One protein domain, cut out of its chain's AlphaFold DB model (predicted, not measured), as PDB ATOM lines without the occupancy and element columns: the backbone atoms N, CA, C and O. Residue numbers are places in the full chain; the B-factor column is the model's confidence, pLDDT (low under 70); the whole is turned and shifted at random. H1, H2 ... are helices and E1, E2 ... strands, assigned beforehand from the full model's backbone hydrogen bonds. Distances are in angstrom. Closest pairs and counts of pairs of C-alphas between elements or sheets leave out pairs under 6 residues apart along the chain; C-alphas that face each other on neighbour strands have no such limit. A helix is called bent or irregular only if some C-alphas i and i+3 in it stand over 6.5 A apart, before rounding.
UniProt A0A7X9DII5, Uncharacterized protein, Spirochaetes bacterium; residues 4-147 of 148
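This is residues 4 to 147 of the 148 residues of an uncharacterized protein of Spirochaetes bacterium (UniProt A0A7X9DII5). Two twisted sheets stand partly face to face with their strands crossed: the four strands E1, E2, E6 and E7, and the three-stranded meander E3, E4 and E5. H1 packs over E1 and E2 on one face of the four-stranded sheet, and H4 crosses over E2 on the other, the face toward the meander. The 144 printed residues hold, in order, H1, H2, E1, E2, H3, E3, E4, E5, H4, E6, E7 and H5; the class is mixed, helices and strands. The larger sheet runs E1, E2, E6, E7 and is mixed; the smaller runs E3, E4, E5 and is antiparallel. The whole is compact, with a radius of gyration of the C-alphas of 14.8 A and spans of 42 by 40 by 25 A.

H1, residues 4 to 15, begins at C-alpha 4 (-35.066, -71.239, 35.501) and is 16.9 A long. H2 is residues 28 to 33, E1 39 to 45, E2 48 to 54 and H3 57 to 60. E3 is residues 68 to 74, E4 78 to 86, 25.6 A, and E5 91 to 99, 26.5 A. H4, residues 102 to 114, 19.4 A, is irregular: C-alphas 103 and 106 are 7.3 A apart. E6 is residues 116 to 125, 28.6 A, and E7 128 to 138, 30.2 A. H5, residues 141 to 144, ends at C-alpha 144 (-19.582, -93.287, 47.577).

H1 is on the larger sheet over E1 and E2, at a height of 8.4 A; its closest C-alphas to E2 are those of Ile 10 and Tyr 50, 6.0 A. H2 only grazes this sheet with residues 30 to 33. E1 and E2 form a hairpin, with N 43 and O 50 at 2.9 A. E2 and E6 are parallel, with N 122 and O 53 at 2.8 A. E6 and E7 form a hairpin, with N 119 and O 135 at 2.9 A. H4, across the strands over E2, is on the face opposite H1, and with H1 and the sheet it makes three layers, helices on both faces of a sheet; H3, over E6, is on the same face as H4. In the sandwich, two sheets face to face, the strands cross at 68 degrees; the closest C-alphas of E1 and E5 are those of Ser 40 and Phe 96, 5.7 A. E3 and E4 form a hairpin, with N 71 and O 82 at 2.9 A, and so do E4 and E5, with N 94 and O 83 at 2.8 A. H5 only grazes the smaller sheet with residues 142 to 144. Every O i to N i+4 pair is within hydrogen-bond range in H2, 7 of 8 in H1 and 7 of 9 in H4; H3 and H5 are too short for such a pair.

The C-alphas farthest apart, of Thr 4 and Glu 89, are 42.8 A apart. The printed part has no cut. The link from H1 to H2 is long; its residues 20 to 21 pair antiparallel with residues 130 to 131 of E7. The mean pLDDT of the printed part is 92.0, and no printed residue is under 70.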
ATOM      1  N   THR A   4     -33.703 -70.964  35.980       87.00
ATOM      2  CA  THR A   4     -35.066 -71.239  35.501       87.00
ATOM      3  C   THR A   4     -35.025 -71.993  34.178       87.00
ATOM      4  O   THR A   4     -35.740 -72.979  34.015       87.00
ATOM      5  N   ALA A   5     -34.155 -71.568  33.257       87.31
ATOM      6  CA  ALA A   5     -33.942 -72.260  31.989       87.31
ATOM      7  C   ALA A   5     -33.405 -73.684  32.207       87.31
ATOM      8  O   ALA A   5     -33.933 -74.633  31.627       87.31
ATOM      9  N   THR A   6     -32.419 -73.857  33.099       90.75
ATOM     10  CA  THR A   6     -31.896 -75.190  33.445       90.75
ATOM     11  C   THR A   6     -32.983 -76.079  34.055       90.75
ATOM     12  O   THR A   6     -33.098 -77.241  33.672       90.75
ATOM     13  N   GLN A   7     -33.817 -75.546  34.954       93.38
ATOM     14  CA  GLN A   7     -34.916 -76.311  35.545       93.38
ATOM     15  C   GLN A   7     -35.934 -76.751  34.486       93.38
ATOM     16  O   GLN A   7     -36.336 -77.910  34.468       93.38
ATOM     17  N   GLN A   8     -36.306 -75.865  33.556       92.38
ATOM     18  CA  GLN A   8     -37.203 -76.219  32.449       92.38
ATOM     19  C   GLN A   8     -36.606 -77.301  31.539       92.38
ATOM     20  O   GLN A   8     -37.329 -78.206  31.110       92.38
ATOM     21  N   PHE A   9     -35.297 -77.242  31.274       93.56
ATOM     22  CA  PHE A   9     -34.576 -78.295  30.552       93.56
ATOM     23  C   PHE A   9     -34.689 -79.640  31.276       93.56
ATOM     24  O   PHE A   9     -35.111 -80.624  30.669       93.56
ATOM     25  N   ILE A  10     -34.379 -79.676  32.576       94.94
ATOM     26  CA  ILE A  10     -34.456 -80.891  33.403       94.94
ATOM     27  C   ILE A  10     -35.884 -81.455  33.425       94.94
ATOM     28  O   ILE A  10     -36.084 -82.645  33.169       94.94
ATOM     29  N   ASP A  11     -36.885 -80.610  33.671       95.06
ATOM     30  CA  ASP A  11     -38.293 -81.017  33.746       95.06
ATOM     31  C   ASP A  11     -38.798 -81.613  32.428       95.06
ATOM     32  O   ASP A  11     -39.629 -82.526  32.429       95.06
ATOM     33  N   THR A  12     -38.316 -81.085  31.300       94.94
ATOM     34  CA  THR A  12     -38.683 -81.566  29.964       94.94
ATOM     35  C   THR A  12     -37.987 -82.890  29.658       94.94
ATOM     36  O   THR A  12     -38.654 -83.846  29.267       94.94
ATOM     37  N   LEU A  13     -36.680 -82.995  29.927       95.19
ATOM     38  CA  LEU A  13     -35.902 -84.224  29.725       95.19
ATOM     39  C   LEU A  13     -36.429 -85.402  30.557       95.19
ATOM     40  O   LEU A  13     -36.482 -86.532  30.076       95.19
ATOM     41  N   ARG A  14     -36.887 -85.155  31.789       94.19
ATOM     42  CA  ARG A  14     -37.472 -86.203  32.646       94.19
ATOM     43  C   ARG A  14     -38.778 -86.777  32.128       94.19
ATOM     44  O   ARG A  14     -39.076 -87.938  32.385       94.19
ATOM     45  N   LYS A  15     -39.573 -85.962  31.438       94.69
ATOM     46  CA  LYS A  15     -40.845 -86.391  30.841       94.69
ATOM     47  C   LYS A  15     -40.641 -87.081  29.499       94.69
ATOM     48  O   LYS A  15     -41.594 -87.658  28.982       94.69
ATOM     49  N   LEU A  16     -39.432 -87.003  28.945       94.12
ATOM     50  CA  LEU A  16     -39.095 -87.593  27.667       94.12
ATOM     51  C   LEU A  16     -39.069 -89.129  27.794       94.12
ATOM     52  O   LEU A  16     -38.288 -89.650  28.604       94.12
ATOM     53  N   PRO A  17     -39.909 -89.857  27.036       94.25
ATOM     54  CA  PRO A  17     -39.878 -91.313  27.013       94.25
ATOM     55  C   PRO A  17     -38.537 -91.838  26.502       94.25
ATOM     56  O   PRO A  17     -37.850 -91.173  25.726       94.25
ATOM     57  N   ASP A  18     -38.186 -93.053  26.903       93.69
ATOM     58  CA  ASP A  18     -37.117 -93.785  26.229       93.69
ATOM     59  C   ASP A  18     -37.505 -94.029  24.754       93.69
ATOM     60  O   ASP A  18     -38.688 -94.013  24.399       93.69
ATOM     61  N   GLU A  19     -36.501 -94.196  23.898       92.25
ATOM     62  CA  GLU A  19     -36.621 -94.343  22.439       92.25
ATOM     63  C   GLU A  19     -37.289 -93.155  21.718       92.25
ATOM     64  O   GLU A  19     -37.902 -93.314  20.660       92.25
ATOM     65  N   SER A  20     -37.168 -91.939  22.261       94.38
ATOM     66  CA  SER A  20     -37.759 -90.735  21.659       94.38
ATOM     67  C   SER A  20     -36.730 -89.676  21.272       94.38
ATOM     68  O   SER A  20     -35.636 -89.603  21.836       94.38
ATOM     69  N   THR A  21     -37.083 -88.861  20.279       94.19
ATOM     70  CA  THR A  21     -36.248 -87.770  19.772       94.19
ATOM     71  C   THR A  21     -36.290 -86.555  20.684       94.19
ATOM     72  O   THR A  21     -37.326 -86.217  21.262       94.19
ATOM     73  N   LEU A  22     -35.167 -85.847  20.758       93.62
ATOM     74  CA  LEU A  22     -35.123 -84.501  21.307       93.62
ATOM     75  C   LEU A  22     -35.674 -83.524  20.266       93.62
ATOM     76  O   LEU A  22     -35.373 -83.617  19.081       93.62
ATOM     77  N   ASP A  23     -36.470 -82.566  20.725       93.06
ATOM     78  CA  ASP A  23     -36.864 -81.423  19.907       93.06
ATOM     79  C   ASP A  23     -35.638 -80.541  19.629       93.06
ATOM     80  O   ASP A  23     -35.046 -79.980  20.554       93.06
ATOM     81  N   SER A  24     -35.225 -80.449  18.366       89.00
ATOM     82  CA  SER A  24     -33.976 -79.787  17.979       89.00
ATOM     83  C   SER A  24     -34.005 -78.268  18.153       89.00
ATOM     84  O   SER A  24     -32.953 -77.667  18.361       89.00
ATOM     85  N   GLU A  25     -35.183 -77.636  18.133       90.62
ATOM     86  CA  GLU A  25     -35.315 -76.197  18.388       90.62
ATOM     87  C   GLU A  25     -35.164 -75.884  19.882       90.62
ATOM     88  O   GLU A  25     -34.405 -74.991  20.266       90.62
ATOM     89  N   PHE A  26     -35.849 -76.640  20.744       91.00
ATOM     90  CA  PHE A  26     -35.795 -76.454  22.192       91.00
ATOM     91  C   PHE A  26     -34.453 -76.900  22.784       91.00
ATOM     92  O   PHE A  26     -33.902 -76.218  23.651       91.00
ATOM     93  N   PHE A  27     -33.904 -78.020  22.305       90.56
ATOM     94  CA  PHE A  27     -32.647 -78.599  22.786       90.56
ATOM     95  C   PHE A  27     -31.436 -78.267  21.908       90.56
ATOM     96  O   PHE A  27     -30.418 -78.948  22.023       90.56
ATOM     97  N   ALA A  28     -31.491 -77.205  21.098       90.81
ATOM     98  CA  ALA A  28     -30.362 -76.766  20.270       90.81
ATOM     99  C   ALA A  28     -29.004 -76.747  21.016       90.81
ATOM    100  O   ALA A  28     -28.038 -77.289  20.482       90.81
ATOM    101  N   PRO A  29     -28.906 -76.286  22.287       89.69
ATOM    102  CA  PRO A  29     -27.637 -76.329  23.018       89.69
ATOM    103  C   PRO A  29     -27.062 -77.735  23.244       89.69
ATOM    104  O   PRO A  29     -25.856 -77.868  23.416       89.69
ATOM    105  N   LEU A  30     -27.897 -78.781  23.296       90.00
ATOM    106  CA  LEU A  30     -27.428 -80.166  23.408       90.00
ATOM    107  C   LEU A  30     -26.925 -80.695  22.063       90.00
ATOM    108  O   LEU A  30     -25.951 -81.438  22.047       90.00
ATOM    109  N   TYR A  31     -27.545 -80.283  20.956       90.44
ATOM    110  CA  TYR A  31     -27.064 -80.593  19.608       90.44
ATOM    111  C   TYR A  31     -25.704 -79.944  19.329       90.44
ATOM    112  O   TYR A  31     -24.838 -80.593  18.755       90.44
ATOM    113  N   ASP A  32     -25.493 -78.716  19.807       87.50
ATOM    114  CA  ASP A  32     -24.198 -78.028  19.715       87.50
ATOM    115  C   ASP A  32     -23.138 -78.618  20.669       87.50
ATOM    116  O   ASP A  32     -21.943 -78.443  20.460       87.50
ATOM    117  N   PHE A  33     -23.554 -79.271  21.762       86.56
ATOM    118  CA  PHE A  33     -22.638 -79.837  22.759       86.56
ATOM    119  C   PHE A  33     -22.179 -81.256  22.403       86.56
ATOM    120  O   PHE A  33     -21.020 -81.607  22.618       86.56
ATOM    121  N   PHE A  34     -23.085 -82.086  21.885       83.94
ATOM    122  CA  PHE A  34     -22.819 -83.485  21.556       83.94
ATOM    123  C   PHE A  34     -22.276 -83.638  20.129       83.94
ATOM    124  O   PHE A  34     -22.897 -84.266  19.274       83.94
ATOM    125  N   GLU A  35     -21.100 -83.053  19.885       75.75
ATOM    126  CA  GLU A  35     -20.371 -83.206  18.618       75.75
ATOM    127  C   GLU A  35     -19.594 -84.533  18.554       75.75
ATOM    128  O   GLU A  35     -19.491 -85.138  17.488       75.75
ATOM    129  N   ASP A  36     -19.106 -85.011  19.704       80.31
ATOM    130  CA  ASP A  36     -18.281 -86.214  19.832       80.31
ATOM    131  C   ASP A  36     -18.940 -87.276  20.728       80.31
ATOM    132  O   ASP A  36     -19.610 -86.978  21.722       80.31
ATOM    133  N   ALA A  37     -18.708 -88.547  20.390       87.69
ATOM    134  CA  ALA A  37     -19.101 -89.687  21.213       87.69
ATOM    135  C   ALA A  37     -18.289 -89.744  22.522       87.69
ATOM    136  O   ALA A  37     -17.113 -89.377  22.561       87.69
ATOM    137  N   GLY A  38     -18.913 -90.227  23.597       90.56
ATOM    138  CA  GLY A  38     -18.301 -90.339  24.921       90.56
ATOM    139  C   GLY A  38     -18.434 -89.085  25.792       90.56
ATOM    140  O   GLY A  38     -17.762 -88.970  26.819       90.56
ATOM    141  N   ALA A  39     -19.295 -88.143  25.404       92.38
ATOM    142  CA  ALA A  39     -19.523 -86.900  26.127       92.38
ATOM    143  C   ALA A  39     -20.543 -87.076  27.263       92.38
ATOM    144  O   ALA A  39     -21.565 -87.748  27.127       92.38
ATOM    145  N   SER A  40     -20.299 -86.415  28.395       93.69
ATOM    146  CA  SER A  40     -21.225 -86.378  29.530       93.69
ATOM    147  C   SER A  40     -21.544 -84.946  29.939       93.69
ATOM    148  O   SER A  40     -20.703 -84.051  29.838       93.69
ATOM    149  N   LEU A  41     -22.769 -84.728  30.418       93.50
ATOM    150  CA  LEU A  41     -23.212 -83.429  30.914       93.50
ATOM    151  C   LEU A  41     -24.066 -83.603  32.166       93.50
ATOM    152  O   LEU A  41     -25.074 -84.308  32.153       93.50
ATOM    153  N   LEU A  42     -23.685 -82.914  33.239       94.50
ATOM    154  CA  LEU A  42     -24.501 -82.782  34.438       94.50
ATOM    155  C   LEU A  42     -25.208 -81.422  34.415       94.50
ATOM    156  O   LEU A  42     -24.576 -80.379  34.597       94.50
ATOM    157  N   LEU A  43     -26.522 -81.439  34.203       94.19
ATOM    158  CA  LEU A  43     -27.376 -80.277  34.434       94.19
ATOM    159  C   LEU A  43     -27.748 -80.249  35.913       94.19
ATOM    160  O   LEU A  43     -28.278 -81.233  36.418       94.19
ATOM    161  N   SER A  44     -27.503 -79.127  36.587       93.12
ATOM    162  CA  SER A  44     -27.763 -78.984  38.022       93.12
ATOM    163  C   SER A  44     -28.446 -77.659  38.339       93.12
ATOM    164  O   SER A  44     -28.101 -76.609  37.788       93.12
ATOM    165  N   THR A  45     -29.384 -77.711  39.278       91.50
ATOM    166  CA  THR A  45     -29.976 -76.568  39.978       91.50
ATOM    167  C   THR A  45     -29.776 -76.768  41.492       91.50
ATOM    168  O   THR A  45     -29.288 -77.818  41.914       91.50
ATOM    169  N   PRO A  46     -30.105 -75.781  42.347       89.75
ATOM    170  CA  PRO A  46     -29.948 -75.931  43.797       89.75
ATOM    171  C   PRO A  46     -30.721 -77.101  44.421       89.75
ATOM    172  O   PRO A  46     -30.323 -77.574  45.482       89.75
ATOM    173  N   ASP A  47     -31.793 -77.553  43.768       89.94
ATOM    174  CA  ASP A  47     -32.703 -78.581  44.281       89.94
ATOM    175  C   ASP A  47     -32.881 -79.744  43.295       89.94
ATOM    176  O   ASP A  47     -33.724 -80.616  43.512       89.94
ATOM    177  N   ASP A  48     -32.134 -79.751  42.186       92.88
ATOM    178  CA  ASP A  48     -32.349 -80.725  41.130       92.88
ATOM    179  C   ASP A  48     -31.111 -81.038  40.287       92.88
ATOM    180  O   ASP A  48     -30.166 -80.253  40.214       92.88
ATOM    181  N   TYR A  49     -31.122 -82.192  39.617       95.38
ATOM    182  CA  TYR A  49     -30.106 -82.533  38.625       95.38
ATOM    183  C   TYR A  49     -30.603 -83.505  37.549       95.38
ATOM    184  O   TYR A  49     -31.589 -84.232  37.717       95.38
ATOM    185  N   TYR A  50     -29.867 -83.548  36.440       96.56
ATOM    186  CA  TYR A  50     -30.044 -84.507  35.359       96.56
ATOM    187  C   TYR A  50     -28.691 -84.826  34.714       96.56
ATOM    188  O   TYR A  50     -28.023 -83.933  34.192       96.56
ATOM    189  N   LEU A  51     -28.281 -86.095  34.767       97.00
ATOM    190  CA  LEU A  51     -27.041 -86.575  34.155       97.00
ATOM    191  C   LEU A  51     -27.335 -87.177  32.778       97.00
ATOM    192  O   LEU A  51     -28.102 -88.139  32.667       97.00
ATOM    193  N   LEU A  52     -26.715 -86.598  31.753       96.38
ATOM    194  CA  LEU A  52     -26.749 -87.057  30.373       96.38
ATOM    195  C   LEU A  52     -25.427 -87.732  30.014       96.38
ATOM    196  O   LEU A  52     -24.352 -87.251  30.386       96.38
ATOM    197  N   TYR A  53     -25.524 -88.799  29.233       96.25
ATOM    198  CA  TYR A  53     -24.400 -89.422  28.554       96.25
ATOM    199  C   TYR A  53     -24.722 -89.584  27.080       96.25
ATOM    200  O   TYR A  53     -25.820 -90.028  26.749       96.25
ATOM    201  N   PHE A  54     -23.777 -89.245  26.217       95.44
ATOM    202  CA  PHE A  54     -23.929 -89.340  24.780       95.44
ATOM    203  C   PHE A  54     -22.817 -90.188  24.185       95.44
ATOM    204  O   PHE A  54     -21.633 -89.921  24.398       95.44
ATOM    205  N   ASP A  55     -23.204 -91.208  23.431       94.38
ATOM    206  CA  ASP A  55     -22.274 -92.126  22.784       94.38
ATOM    207  C   ASP A  55     -22.956 -92.811  21.596       94.38
ATOM    208  O   ASP A  55     -24.125 -92.559  21.284       94.38
ATOM    209  N   LEU A  56     -22.218 -93.682  20.920       92.50
ATOM    210  CA  LEU A  56     -22.751 -94.537  19.873       92.50
ATOM    211  C   LEU A  56     -23.738 -95.563  20.463       92.50
ATOM    212  O   LEU A  56     -23.497 -96.074  21.564       92.50
ATOM    213  N   PRO A  57     -24.820 -95.921  19.743       92.44
ATOM    214  CA  PRO A  57     -25.783 -96.917  20.214       92.44
ATOM    215  C   PRO A  57     -25.128 -98.232  20.649       92.44
ATOM    216  O   PRO A  57     -25.476 -98.782  21.692       92.44
ATOM    217  N   GLU A  58     -24.124 -98.697  19.903       90.50
ATOM    218  CA  GLU A  58     -23.412 -99.951  20.161       90.50
ATOM    219  C   GLU A  58     -22.604 -99.917  21.466       90.50
ATOM    220  O   GLU A  58     -22.440-100.947  22.114       90.50
ATOM    221  N   ALA A  59     -22.123 -98.740  21.879       90.12
ATOM    222  CA  ALA A  59     -21.414 -98.570  23.146       90.12
ATOM    223  C   ALA A  59     -22.369 -98.575  24.354       90.12
ATOM    224  O   ALA A  59     -21.943 -98.813  25.483       90.12
ATOM    225  N   ILE A  60     -23.658 -98.309  24.118       92.44
ATOM    226  CA  ILE A  60     -24.687 -98.145  25.148       92.44
ATOM    227  C   ILE A  60     -25.533 -99.413  25.327       92.44
ATOM    228  O   ILE A  60     -25.991 -99.692  26.442       92.44
ATOM    229  N   ASP A  61     -25.776-100.167  24.254       90.44
ATOM    230  CA  ASP A  61     -26.807-101.213  24.193       90.44
ATOM    231  C   ASP A  61     -26.664-102.263  25.308       90.44
ATOM    232  O   ASP A  61     -27.599-102.503  26.078       90.44
ATOM    233  N   ASP A  62     -25.443-102.756  25.517       90.38
ATOM    234  CA  ASP A  62     -25.123-103.822  26.475       90.38
ATOM    235  C   ASP A  62     -24.994-103.358  27.943       90.38
ATOM    236  O   ASP A  62     -24.775-104.175  28.843       90.38
ATOM    237  N   ILE A  63     -25.137-102.060  28.226       94.00
ATOM    238  CA  ILE A  63     -25.033-101.538  29.595       94.00
ATOM    239  C   ILE A  63     -26.263-101.952  30.413       94.00
ATOM    240  O   ILE A  63     -27.401-101.598  30.076       94.00
ATOM    241  N   LEU A  64     -26.021-102.635  31.534       93.69
ATOM    242  CA  LEU A  64     -27.007-103.052  32.527       93.69
ATOM    243  C   LEU A  64     -26.530-102.691  33.949       93.69
ATOM    244  O   LEU A  64     -25.334-102.672  34.226       93.69
ATOM    245  N   PRO A  65     -27.434-102.500  34.926       94.88
ATOM    246  CA  PRO A  65     -27.030-102.275  36.318       94.88
ATOM    247  C   PRO A  65     -26.139-103.379  36.907       94.88
ATOM    248  O   PRO A  65     -25.379-103.141  37.841       94.88
ATOM    249  N   THR A  66     -26.254-104.604  36.388       93.88
ATOM    250  CA  THR A  66     -25.604-105.799  36.937       93.88
ATOM    251  C   THR A  66     -24.250-106.129  36.314       93.88
ATOM    252  O   THR A  66     -23.581-107.021  36.829       93.88
ATOM    253  N   ASN A  67     -23.849-105.471  35.220       94.44
ATOM    254  CA  ASN A  67     -22.584-105.746  34.520       94.44
ATOM    255  C   ASN A  67     -21.612-104.561  34.545       94.44
ATOM    256  O   ASN A  67     -20.739-104.462  33.685       94.44
ATOM    257  N   VAL A  68     -21.749-103.668  35.525       95.56
ATOM    258  CA  VAL A  68     -20.892-102.489  35.643       95.56
ATOM    259  C   VAL A  68     -20.012-102.525  36.883       95.56
ATOM    260  O   VAL A  68     -20.400-103.001  37.952       95.56
ATOM    261  N   SER A  69     -18.819-101.961  36.744       95.50
ATOM    262  CA  SER A  69     -17.932-101.618  37.850       95.50
ATOM    263  C   SER A  69     -17.519-100.153  37.749       95.50
ATOM    264  O   SER A  69     -17.691 -99.520  36.710       95.50
ATOM    265  N   TRP A  70     -17.018 -99.598  38.847       97.00
ATOM    266  CA  TRP A  70     -16.823 -98.159  38.987       97.00
ATOM    267  C   TRP A  70     -15.420 -97.841  39.488       97.00
ATOM    268  O   TRP A  70     -14.883 -98.547  40.343       97.00
ATOM    269  N   LEU A  71     -14.867 -96.738  38.994       96.62
ATOM    270  CA  LEU A  71     -13.628 -96.127  39.461       96.62
ATOM    271  C   LEU A  71     -13.871 -94.639  39.697       96.62
ATOM    272  O   LEU A  71     -14.546 -93.990  38.902       96.62
ATOM    273  N   VAL A  72     -13.307 -94.107  40.778       96.06
ATOM    274  CA  VAL A  72     -13.335 -92.673  41.069       96.06
ATOM    275  C   VAL A  72     -11.924 -92.126  40.981       96.06
ATOM    276  O   VAL A  72     -11.000 -92.674  41.581       96.06
ATOM    277  N   GLU A  73     -11.780 -91.015  40.274       94.56
ATOM    278  CA  GLU A  73     -10.554 -90.236  40.223       94.56
ATOM    279  C   GLU A  73     -10.869 -88.817  40.693       94.56
ATOM    280  O   GLU A  73     -11.840 -88.199  40.253       94.56
ATOM    281  N   LYS A  74     -10.061 -88.299  41.617       90.94
ATOM    282  CA  LYS A  74     -10.194 -86.931  42.121       90.94
ATOM    283  C   LYS A  74      -9.017 -86.095  41.666       90.94
ATOM    284  O   LYS A  74      -7.869 -86.496  41.844       90.94
ATOM    285  N   ASP A  75      -9.330 -84.906  41.186       87.00
ATOM    286  CA  ASP A  75      -8.396 -83.800  41.045       87.00
ATOM    287  C   ASP A  75      -8.905 -82.600  41.868       87.00
ATOM    288  O   ASP A  75     -10.038 -82.602  42.356       87.00
ATOM    289  N   GLU A  76      -8.091 -81.557  42.026       81.94
ATOM    290  CA  GLU A  76      -8.405 -80.379  42.851       81.94
ATOM    291  C   GLU A  76      -9.741 -79.709  42.478       81.94
ATOM    292  O   GLU A  76     -10.382 -79.082  43.323       81.94
ATOM    293  N   LYS A  77     -10.166 -79.821  41.213       86.38
ATOM    294  CA  LYS A  77     -11.347 -79.128  40.670       86.38
ATOM    295  C   LYS A  77     -12.445 -80.054  40.164       86.38
ATOM    296  O   LYS A  77     -13.565 -79.588  39.939       86.38
ATOM    297  N   THR A  78     -12.145 -81.329  39.951       90.19
ATOM    298  CA  THR A  78     -13.048 -82.259  39.271       90.19
ATOM    299  C   THR A  78     -13.018 -83.632  39.916       90.19
ATOM    300  O   THR A  78     -11.960 -84.134  40.287       90.19
ATOM    301  N   ILE A  79     -14.187 -84.251  39.994       92.25
ATOM    302  CA  ILE A  79     -14.355 -85.662  40.318       92.25
ATOM    303  C   ILE A  79     -14.734 -86.355  39.016       92.25
ATOM    304  O   ILE A  79     -15.726 -85.987  38.388       92.25
ATOM    305  N   SER A  80     -13.950 -87.344  38.616       94.56
ATOM    306  CA  SER A  80     -14.258 -88.207  37.483       94.56
ATOM    307  C   SER A  80     -14.777 -89.536  38.011       94.56
ATOM    308  O   SER A  80     -14.141 -90.169  38.855       94.56
ATOM    309  N   LEU A  81     -15.936 -89.958  37.527       96.06
ATOM    310  CA  LEU A  81     -16.493 -91.277  37.790       96.06
ATOM    311  C   LEU A  81     -16.435 -92.065  36.486       96.06
ATOM    312  O   LEU A  81     -17.073 -91.678  35.515       96.06
ATOM    313  N   THR A  82     -15.678 -93.152  36.451       96.69
ATOM    314  CA  THR A  82     -15.586 -94.020  35.275       96.69
ATOM    315  C   THR A  82     -16.375 -95.293  35.529       96.69
ATOM    316  O   THR A  82     -16.123 -96.006  36.503       96.69
ATOM    317  N   MET A  83     -17.338 -95.570  34.654       96.81
ATOM    318  CA  MET A  83     -18.089 -96.818  34.597       96.81
ATOM    319  C   MET A  83     -17.421 -97.750  33.596       96.81
ATOM    320  O   MET A  83     -17.248 -97.371  32.445       96.81
ATOM    321  N   PHE A  84     -17.094 -98.969  34.005       95.56
ATOM    322  CA  PHE A  84     -16.685-100.042  33.102       95.56
ATOM    323  C   PHE A  84     -17.854-101.003  32.952       95.56
ATOM    324  O   PHE A  84     -18.255-101.606  33.950       95.56
ATOM    325  N   ALA A  85     -18.390-101.142  31.742       93.56
ATOM    326  CA  ALA A  85     -19.453-102.087  31.435       93.56
ATOM    327  C   ALA A  85     -18.865-103.310  30.723       93.56
ATOM    328  O   ALA A  85     -18.187-103.190  29.703       93.56
ATOM    329  N   ASP A  86     -19.103-104.490  31.287       89.50
ATOM    330  CA  ASP A  86     -18.692-105.762  30.693       89.50
ATOM    331  C   ASP A  86     -19.798-106.236  29.741       89.50
ATOM    332  O   ASP A  86     -20.759-106.905  30.143       89.50
ATOM    333  N   GLY A  87     -19.728-105.764  28.492       80.12
ATOM    334  CA  GLY A  87     -20.643-106.156  27.425       80.12
ATOM    335  C   GLY A  87     -20.409-107.596  26.973       80.12
ATOM    336  O   GLY A  87     -19.424-108.238  27.339       80.12
ATOM    337  N   LYS A  88     -21.320-108.139  26.159       74.94
ATOM    338  CA  LYS A  88     -21.190-109.534  25.698       74.94
ATOM    339  C   LYS A  88     -20.004-109.723  24.759       74.94
ATOM    340  O   LYS A  88     -19.406-110.798  24.746       74.94
ATOM    341  N   GLU A  89     -19.709-108.703  23.956       73.50
ATOM    342  CA  GLU A  89     -18.669-108.752  22.926       73.50
ATOM    343  C   GLU A  89     -17.476-107.844  23.239       73.50
ATOM    344  O   GLU A  89     -16.339-108.193  22.916       73.50
ATOM    345  N   ILE A  90     -17.718-106.686  23.860       78.81
ATOM    346  CA  ILE A  90     -16.709-105.654  24.108       78.81
ATOM    347  C   ILE A  90     -16.914-105.079  25.511       78.81
ATOM    348  O   ILE A  90     -18.036-104.775  25.911       78.81
ATOM    349  N   GLN A  91     -15.815-104.892  26.241       85.44
ATOM    350  CA  GLN A  91     -15.812-104.081  27.452       85.44
ATOM    351  C   GLN A  91     -15.742-102.602  27.064       85.44
ATOM    352  O   GLN A  91     -14.794-102.178  26.398       85.44
ATOM    353  N   THR A  92     -16.718-101.815  27.504       91.06
ATOM    354  CA  THR A  92     -16.747-100.366  27.292       91.06
ATOM    355  C   THR A  92     -16.433 -99.635  28.591       91.06
ATOM    356  O   THR A  92     -16.597-100.166  29.695       91.06
ATOM    357  N   TYR A  93     -15.936 -98.408  28.470       92.50
ATOM    358  CA  TYR A  93     -15.735 -97.525  29.608       92.50
ATOM    359  C   TYR A  93     -16.298 -96.141  29.304       92.50
ATOM    360  O   TYR A  93     -16.144 -95.625  28.201       92.50
ATOM    361  N   HIS A  94     -16.946 -95.549  30.300       94.44
ATOM    362  CA  HIS A  94     -17.684 -94.299  30.171       94.44
ATOM    363  C   HIS A  94     -17.334 -93.402  31.351       94.44
ATOM    364  O   HIS A  94     -17.582 -93.765  32.504       94.44
ATOM    365  N   THR A  95     -16.737 -92.244  31.077       94.06
ATOM    366  CA  THR A  95     -16.255 -91.333  32.120       94.06
ATOM    367  C   THR A  95     -17.162 -90.113  32.244       94.06
ATOM    368  O   THR A  95     -17.453 -89.416  31.273       94.06
ATOM    369  N   PHE A  96     -17.586 -89.843  33.476       94.06
ATOM    370  CA  PHE A  96     -18.411 -88.707  33.861       94.06
ATOM    371  C   PHE A  96     -17.561 -87.708  34.633       94.06
ATOM    372  O   PHE A  96     -17.031 -88.041  35.693       94.06
ATOM    373  N   HIS A  97     -17.438 -86.486  34.119       91.12
ATOM    374  CA  HIS A  97     -16.667 -85.435  34.778       91.12
ATOM    375  C   HIS A  97     -17.592 -84.475  35.523       91.12
ATOM    376  O   HIS A  97     -18.408 -83.771  34.927       91.12
ATOM    377  N   PHE A  98     -17.430 -84.406  36.839       90.75
ATOM    378  CA  PHE A  98     -18.188 -83.515  37.705       90.75
ATOM    379  C   PHE A  98     -17.279 -82.417  38.242       90.75
ATOM    380  O   PHE A  98     -16.306 -82.677  38.949       90.75
ATOM    381  N   ALA A  99     -17.607 -81.163  37.943       87.19
ATOM    382  CA  ALA A  99     -16.932 -80.036  38.572       87.19
ATOM    383  C   ALA A  99     -17.284 -79.982  40.066       87.19
ATOM    384  O   ALA A  99     -18.465 -80.020  40.432       87.19
ATOM    385  N   ASN A 100     -16.269 -79.834  40.916       82.38
ATOM    386  CA  ASN A 100     -16.452 -79.620  42.346       82.38
ATOM    387  C   ASN A 100     -16.799 -78.145  42.600       82.38
ATOM    388  O   ASN A 100     -15.940 -77.319  42.913       82.38
ATOM    389  N   ASN A 101     -18.061 -77.787  42.363       82.94
ATOM    390  CA  ASN A 101     -18.561 -76.428  42.522       82.94
ATOM    391  C   ASN A 101     -19.892 -76.407  43.303       82.94
ATOM    392  O   ASN A 101     -20.582 -77.426  43.374       82.94
ATOM    393  N   PRO A 102     -20.291 -75.249  43.866       85.06
ATOM    394  CA  PRO A 102     -21.511 -75.152  44.670       85.06
ATOM    395  C   PRO A 102     -22.805 -75.505  43.925       85.06
ATOM    396  O   PRO A 102     -23.785 -75.868  44.565       85.06
ATOM    397  N   VAL A 103     -22.823 -75.408  42.591       86.25
ATOM    398  CA  VAL A 103     -24.010 -75.714  41.777       86.25
ATOM    399  C   VAL A 103     -24.304 -77.217  41.780       86.25
ATOM    400  O   VAL A 103     -25.464 -77.608  41.765       86.25
ATOM    401  N   ASN A 104     -23.276 -78.062  41.887       89.19
ATOM    402  CA  ASN A 104     -23.421 -79.521  41.932       89.19
ATOM    403  C   ASN A 104     -23.617 -80.076  43.356       89.19
ATOM    404  O   ASN A 104     -23.687 -81.291  43.536       89.19
ATOM    405  N   ALA A 105     -23.720 -79.219  44.379       89.00
ATOM    406  CA  ALA A 105     -23.839 -79.660  45.770       89.00
ATOM    407  C   ALA A 105     -25.070 -80.554  46.006       89.00
ATOM    408  O   ALA A 105     -24.982 -81.539  46.742       89.00
ATOM    409  N   TYR A 106     -26.197 -80.246  45.355       92.06
ATOM    410  CA  TYR A 106     -27.406 -81.066  45.440       92.06
ATOM    411  C   TYR A 106     -27.203 -82.459  44.840       92.06
ATOM    412  O   TYR A 106     -27.561 -83.449  45.472       92.06
ATOM    413  N   PHE A 107     -26.562 -82.547  43.669       94.56
ATOM    414  CA  PHE A 107     -26.231 -83.819  43.026       94.56
ATOM    415  C   PHE A 107     -25.411 -84.724  43.955       94.56
ATOM    416  O   PHE A 107     -25.819 -85.852  44.232       94.56
ATOM    417  N   PHE A 108     -24.300 -84.215  44.498       91.88
ATOM    418  CA  PHE A 108     -23.442 -85.005  45.384       91.88
ATOM    419  C   PHE A 108     -24.167 -85.431  46.661       91.88
ATOM    420  O   PHE A 108     -24.055 -86.584  47.073       91.88
ATOM    421  N   LYS A 109     -24.962 -84.537  47.261       92.31
ATOM    422  CA  LYS A 109     -25.768 -84.869  48.439       92.31
ATOM    423  C   LYS A 109     -26.802 -85.956  48.133       92.31
ATOM    424  O   LYS A 109     -26.872 -86.948  48.851       92.31
ATOM    425  N   SER A 110     -27.561 -85.799  47.048       93.38
ATOM    426  CA  SER A 110     -28.558 -86.780  46.605       93.38
ATOM    427  C   SER A 110     -27.928 -88.147  46.338       93.38
ATOM    428  O   SER A 110     -28.505 -89.181  46.682       93.38
ATOM    429  N   LEU A 111     -26.723 -88.165  45.763       93.62
ATOM    430  CA  LEU A 111     -25.985 -89.394  45.508       93.62
ATOM    431  C   LEU A 111     -25.579 -90.106  46.810       93.62
ATOM    432  O   LEU A 111     -25.699 -91.327  46.891       93.62
ATOM    433  N   GLN A 112     -25.161 -89.364  47.840       91.56
ATOM    434  CA  GLN A 112     -24.845 -89.930  49.159       91.56
ATOM    435  C   GLN A 112     -26.090 -90.468  49.874       91.56
ATOM    436  O   GLN A 112     -26.061 -91.571  50.429       91.56
ATOM    437  N   ASP A 113     -27.190 -89.713  49.829       93.19
ATOM    438  CA  ASP A 113     -28.426 -90.052  50.536       93.19
ATOM    439  C   ASP A 113     -29.136 -91.262  49.900       93.19
ATOM    440  O   ASP A 113     -29.573 -92.175  50.603       93.19
ATOM    441  N   SER A 114     -29.237 -91.292  48.565       95.12
ATOM    442  CA  SER A 114     -29.968 -92.342  47.832       95.12
ATOM    443  C   SER A 114     -29.109 -93.545  47.451       95.12
ATOM    444  O   SER A 114     -29.644 -94.639  47.266       95.12
ATOM    445  N   ARG A 115     -27.785 -93.356  47.334       94.81
ATOM    446  CA  ARG A 115     -26.826 -94.314  46.748       94.81
ATOM    447  C   ARG A 115     -27.097 -94.657  45.285       94.81
ATOM    448  O   ARG A 115     -26.481 -95.585  44.760       94.81
ATOM    449  N   THR A 116     -27.997 -93.927  44.636       95.94
ATOM    450  CA  THR A 116     -28.431 -94.193  43.271       95.94
ATOM    451  C   THR A 116     -27.962 -93.080  42.347       95.94
ATOM    452  O   THR A 116     -28.142 -91.897  42.629       95.94
ATOM    453  N   LEU A 117     -27.377 -93.477  41.223       96.19
ATOM    454  CA  LEU A 117     -27.029 -92.606  40.115       96.19
ATOM    455  C   LEU A 117     -27.885 -92.981  38.908       96.19
ATOM    456  O   LEU A 117     -27.718 -94.061  38.348       96.19
ATOM    457  N   THR A 118     -28.770 -92.083  38.488       97.12
ATOM    458  CA  THR A 118     -29.501 -92.229  37.226       97.12
ATOM    459  C   THR A 118     -28.676 -91.639  36.090       97.12
ATOM    460  O   THR A 118     -28.349 -90.450  36.127       97.12
ATOM    461  N   ILE A 119     -28.365 -92.444  35.074       97.88
ATOM    462  CA  ILE A 119     -27.724 -91.982  33.836       97.88
ATOM    463  C   ILE A 119     -28.745 -92.084  32.707       97.88
ATOM    464  O   ILE A 119     -29.361 -93.132  32.501       97.88
ATOM    465  N   ASN A 120     -28.922 -90.983  31.979       97.94
ATOM    466  CA  ASN A 120     -29.801 -90.916  30.820       97.94
ATOM    467  C   ASN A 120     -28.934 -90.976  29.566       97.94
ATOM    468  O   ASN A 120     -28.135 -90.070  29.322       97.94
ATOM    469  N   PHE A 121     -29.069 -92.063  28.814       96.94
ATOM    470  CA  PHE A 121     -28.243 -92.360  27.657       96.94
ATOM    471  C   PHE A 121     -28.887 -91.829  26.385       96.94
ATOM    472  O   PHE A 121     -30.064 -92.081  26.115       96.94
ATOM    473  N   PHE A 122     -28.089 -91.126  25.595       96.44
ATOM    474  CA  PHE A 122     -28.478 -90.523  24.338       96.44
ATOM    475  C   PHE A 122     -27.521 -90.944  23.228       96.44
ATOM    476  O   PHE A 122     -26.354 -91.239  23.480       96.44
ATOM    477  N   ALA A 123     -28.018 -90.947  21.999       95.44
ATOM    478  CA  ALA A 123     -27.206 -91.170  20.812       95.44
ATOM    479  C   ALA A 123     -27.759 -90.363  19.643       95.44
ATOM    480  O   ALA A 123     -28.959 -90.085  19.581       95.44
ATOM    481  N   MET A 124     -26.893 -90.012  18.696       93.19
ATOM    482  CA  MET A 124     -27.328 -89.411  17.442       93.19
ATOM    483  C   MET A 124     -27.641 -90.499  16.421       93.19
ATOM    484  O   MET A 124     -26.790 -91.320  16.083       93.19
ATOM    485  N   MET A 125     -28.868 -90.486  15.911       91.12
ATOM    486  CA  MET A 125     -29.339 -91.395  14.872       91.12
ATOM    487  C   MET A 125     -30.029 -90.581  13.783       91.12
ATOM    488  O   MET A 125     -30.907 -89.773  14.058       91.12
ATOM    489  N   TYR A 126     -29.626 -90.782  12.530       88.88
ATOM    490  CA  TYR A 126     -30.228 -90.111  11.367       88.88
ATOM    491  C   TYR A 126     -30.241 -88.567  11.428       88.88
ATOM    492  O   TYR A 126     -31.057 -87.941  10.760       88.88
ATOM    493  N   GLY A 127     -29.314 -87.957  12.175       87.88
ATOM    494  CA  GLY A 127     -29.204 -86.499  12.330       87.88
ATOM    495  C   GLY A 127     -29.953 -85.920  13.533       87.88
ATOM    496  O   GLY A 127     -29.820 -84.729  13.793       87.88
ATOM    497  N   ASP A 128     -30.671 -86.750  14.292       93.00
ATOM    498  CA  ASP A 128     -31.372 -86.350  15.510       93.00
ATOM    499  C   ASP A 128     -30.770 -87.016  16.745       93.00
ATOM    500  O   ASP A 128     -30.261 -88.137  16.676       93.00
ATOM    501  N   ILE A 129     -30.850 -86.342  17.892       94.56
ATOM    502  CA  ILE A 129     -30.489 -86.932  19.181       94.56
ATOM    503  C   ILE A 129     -31.705 -87.683  19.713       94.56
ATOM    504  O   ILE A 129     -32.802 -87.134  19.806       94.56
ATOM    505  N   TYR A 130     -31.497 -88.936  20.094       95.62
ATOM    506  CA  TYR A 130     -32.503 -89.790  20.708       95.62
ATOM    507  C   TYR A 130     -32.118 -90.089  22.143       95.62
ATOM    508  O   TYR A 130     -30.960 -90.393  22.429       95.62
ATOM    509  N   LYS A 131     -33.108 -90.079  23.033       96.44
ATOM    510  CA  LYS A 131     -33.002 -90.732  24.332       96.44
ATOM    511  C   LYS A 131     -33.130 -92.230  24.110       96.44
ATOM    512  O   LYS A 131     -34.193 -92.691  23.715       96.44
ATOM    513  N   LEU A 132     -32.064 -92.984  24.347       96.12
ATOM    514  CA  LEU A 132     -32.090 -94.434  24.181       96.12
ATOM    515  C   LEU A 132     -32.743 -95.102  25.387       96.12
ATOM    516  O   LEU A 132     -33.752 -95.781  25.246       96.12
ATOM    517  N   LYS A 133     -32.173 -94.883  26.574       96.50
ATOM    518  CA  LYS A 133     -32.640 -95.483  27.826       96.50
ATOM    519  C   LYS A 133     -32.204 -94.674  29.038       96.50
ATOM    520  O   LYS A 133     -31.206 -93.951  28.992       96.50
ATOM    521  N   SER A 134     -32.918 -94.852  30.141       97.50
ATOM    522  CA  SER A 134     -32.534 -94.328  31.455       97.50
ATOM    523  C   SER A 134     -32.237 -95.493  32.392       97.50
ATOM    524  O   SER A 134     -33.045 -96.416  32.496       97.50
ATOM    525  N   ILE A 135     -31.089 -95.479  33.068       97.38
ATOM    526  CA  ILE A 135     -30.711 -96.564  33.979       97.38
ATOM    527  C   ILE A 135     -30.355 -96.000  35.349       97.38
ATOM    528  O   ILE A 135     -29.502 -95.122  35.469       97.38
ATOM    529  N   ASP A 136     -30.979 -96.571  36.375       97.56
ATOM    530  CA  ASP A 136     -30.624 -96.355  37.771       97.56
ATOM    531  C   ASP A 136     -29.537 -97.345  38.198       97.56
ATOM    532  O   ASP A 136     -29.728 -98.564  38.176       97.56
ATOM    533  N   PHE A 137     -28.399 -96.816  38.635       97.62
ATOM    534  CA  PHE A 137     -27.291 -97.598  39.168       97.62
ATOM    535  C   PHE A 137     -27.175 -97.404  40.670       97.62
ATOM    536  O   PHE A 137     -27.066 -96.278  41.147       97.62
ATOM    537  N   THR A 138     -27.117 -98.496  41.428       96.56
ATOM    538  CA  THR A 138     -26.729 -98.431  42.841       96.56
ATOM    539  C   THR A 138     -25.208 -98.443  42.949       96.56
ATOM    540  O   THR A 138     -24.564 -99.432  42.591       96.56
ATOM    541  N   LEU A 139     -24.621 -97.360  43.459       96.00
ATOM    542  CA  LEU A 139     -23.173 -97.273  43.627       96.00
ATOM    543  C   LEU A 139     -22.706 -98.069  44.860       96.00
ATOM    544  O   LEU A 139     -23.314 -97.973  45.933       96.00
ATOM    545  N   PRO A 140     -21.596 -98.827  44.762       94.56
ATOM    546  CA  PRO A 140     -20.995 -99.480  45.919       94.56
ATOM    547  C   PRO A 140     -20.586 -98.472  47.003       94.56
ATOM    548  O   PRO A 140     -20.076 -97.394  46.703       94.56
ATOM    549  N   GLN A 141     -20.699 -98.850  48.280       92.75
ATOM    550  CA  GLN A 141     -20.339 -97.969  49.404       92.75
ATOM    551  C   GLN A 141     -18.893 -97.447  49.322       92.75
ATOM    552  O   GLN A 141     -18.634 -96.297  49.665       92.75
ATOM    553  N   ALA A 142     -17.961 -98.275  48.837       93.44
ATOM    554  CA  ALA A 142     -16.562 -97.889  48.654       93.44
ATOM    555  C   ALA A 142     -16.378 -96.775  47.607       93.44
ATOM    556  O   ALA A 142     -15.432 -96.001  47.701       93.44
ATOM    557  N   ILE A 143     -17.271 -96.686  46.619       95.00
ATOM    558  CA  ILE A 143     -17.276 -95.634  45.594       95.00
ATOM    559  C   ILE A 143     -17.854 -94.348  46.180       95.00
ATOM    560  O   ILE A 143     -17.253 -93.292  46.038       95.00
ATOM    561  N   LEU A 144     -18.956 -94.444  46.925       92.62
ATOM    562  CA  LEU A 144     -19.582 -93.287  47.577       92.62
ATOM    563  C   LEU A 144     -18.647 -92.591  48.575       92.62
ATOM    564  O   LEU A 144     -18.545 -91.369  48.560       92.62
ATOM    565  N   GLN A 145     -17.900 -93.351  49.383       90.94
ATOM    566  CA  GLN A 145     -16.888 -92.801  50.304       90.94
ATOM    567  C   GLN A 145     -15.759 -92.066  49.572       90.94
ATOM    568  O   GLN A 145     -15.125 -91.167  50.115       90.94
ATOM    569  N   GLN A 146     -15.507 -92.440  48.320       89.62
ATOM    570  CA  GLN A 146     -14.548 -91.767  47.462       89.62
ATOM    571  C   GLN A 146     -15.159 -90.585  46.714       89.62
ATOM    572  O   GLN A 146     -14.456 -90.008  45.912       89.62
ATOM    573  N   ILE A 147     -16.407 -90.177  46.929       85.69
ATOM    574  CA  ILE A 147     -16.959 -88.955  46.312       85.69
ATOM    575  C   ILE A 147     -16.969 -87.779  47.318       85.69
ATOM    576  O   ILE A 147     -17.159 -86.641  46.906       85.69
TER     577      ILE A 147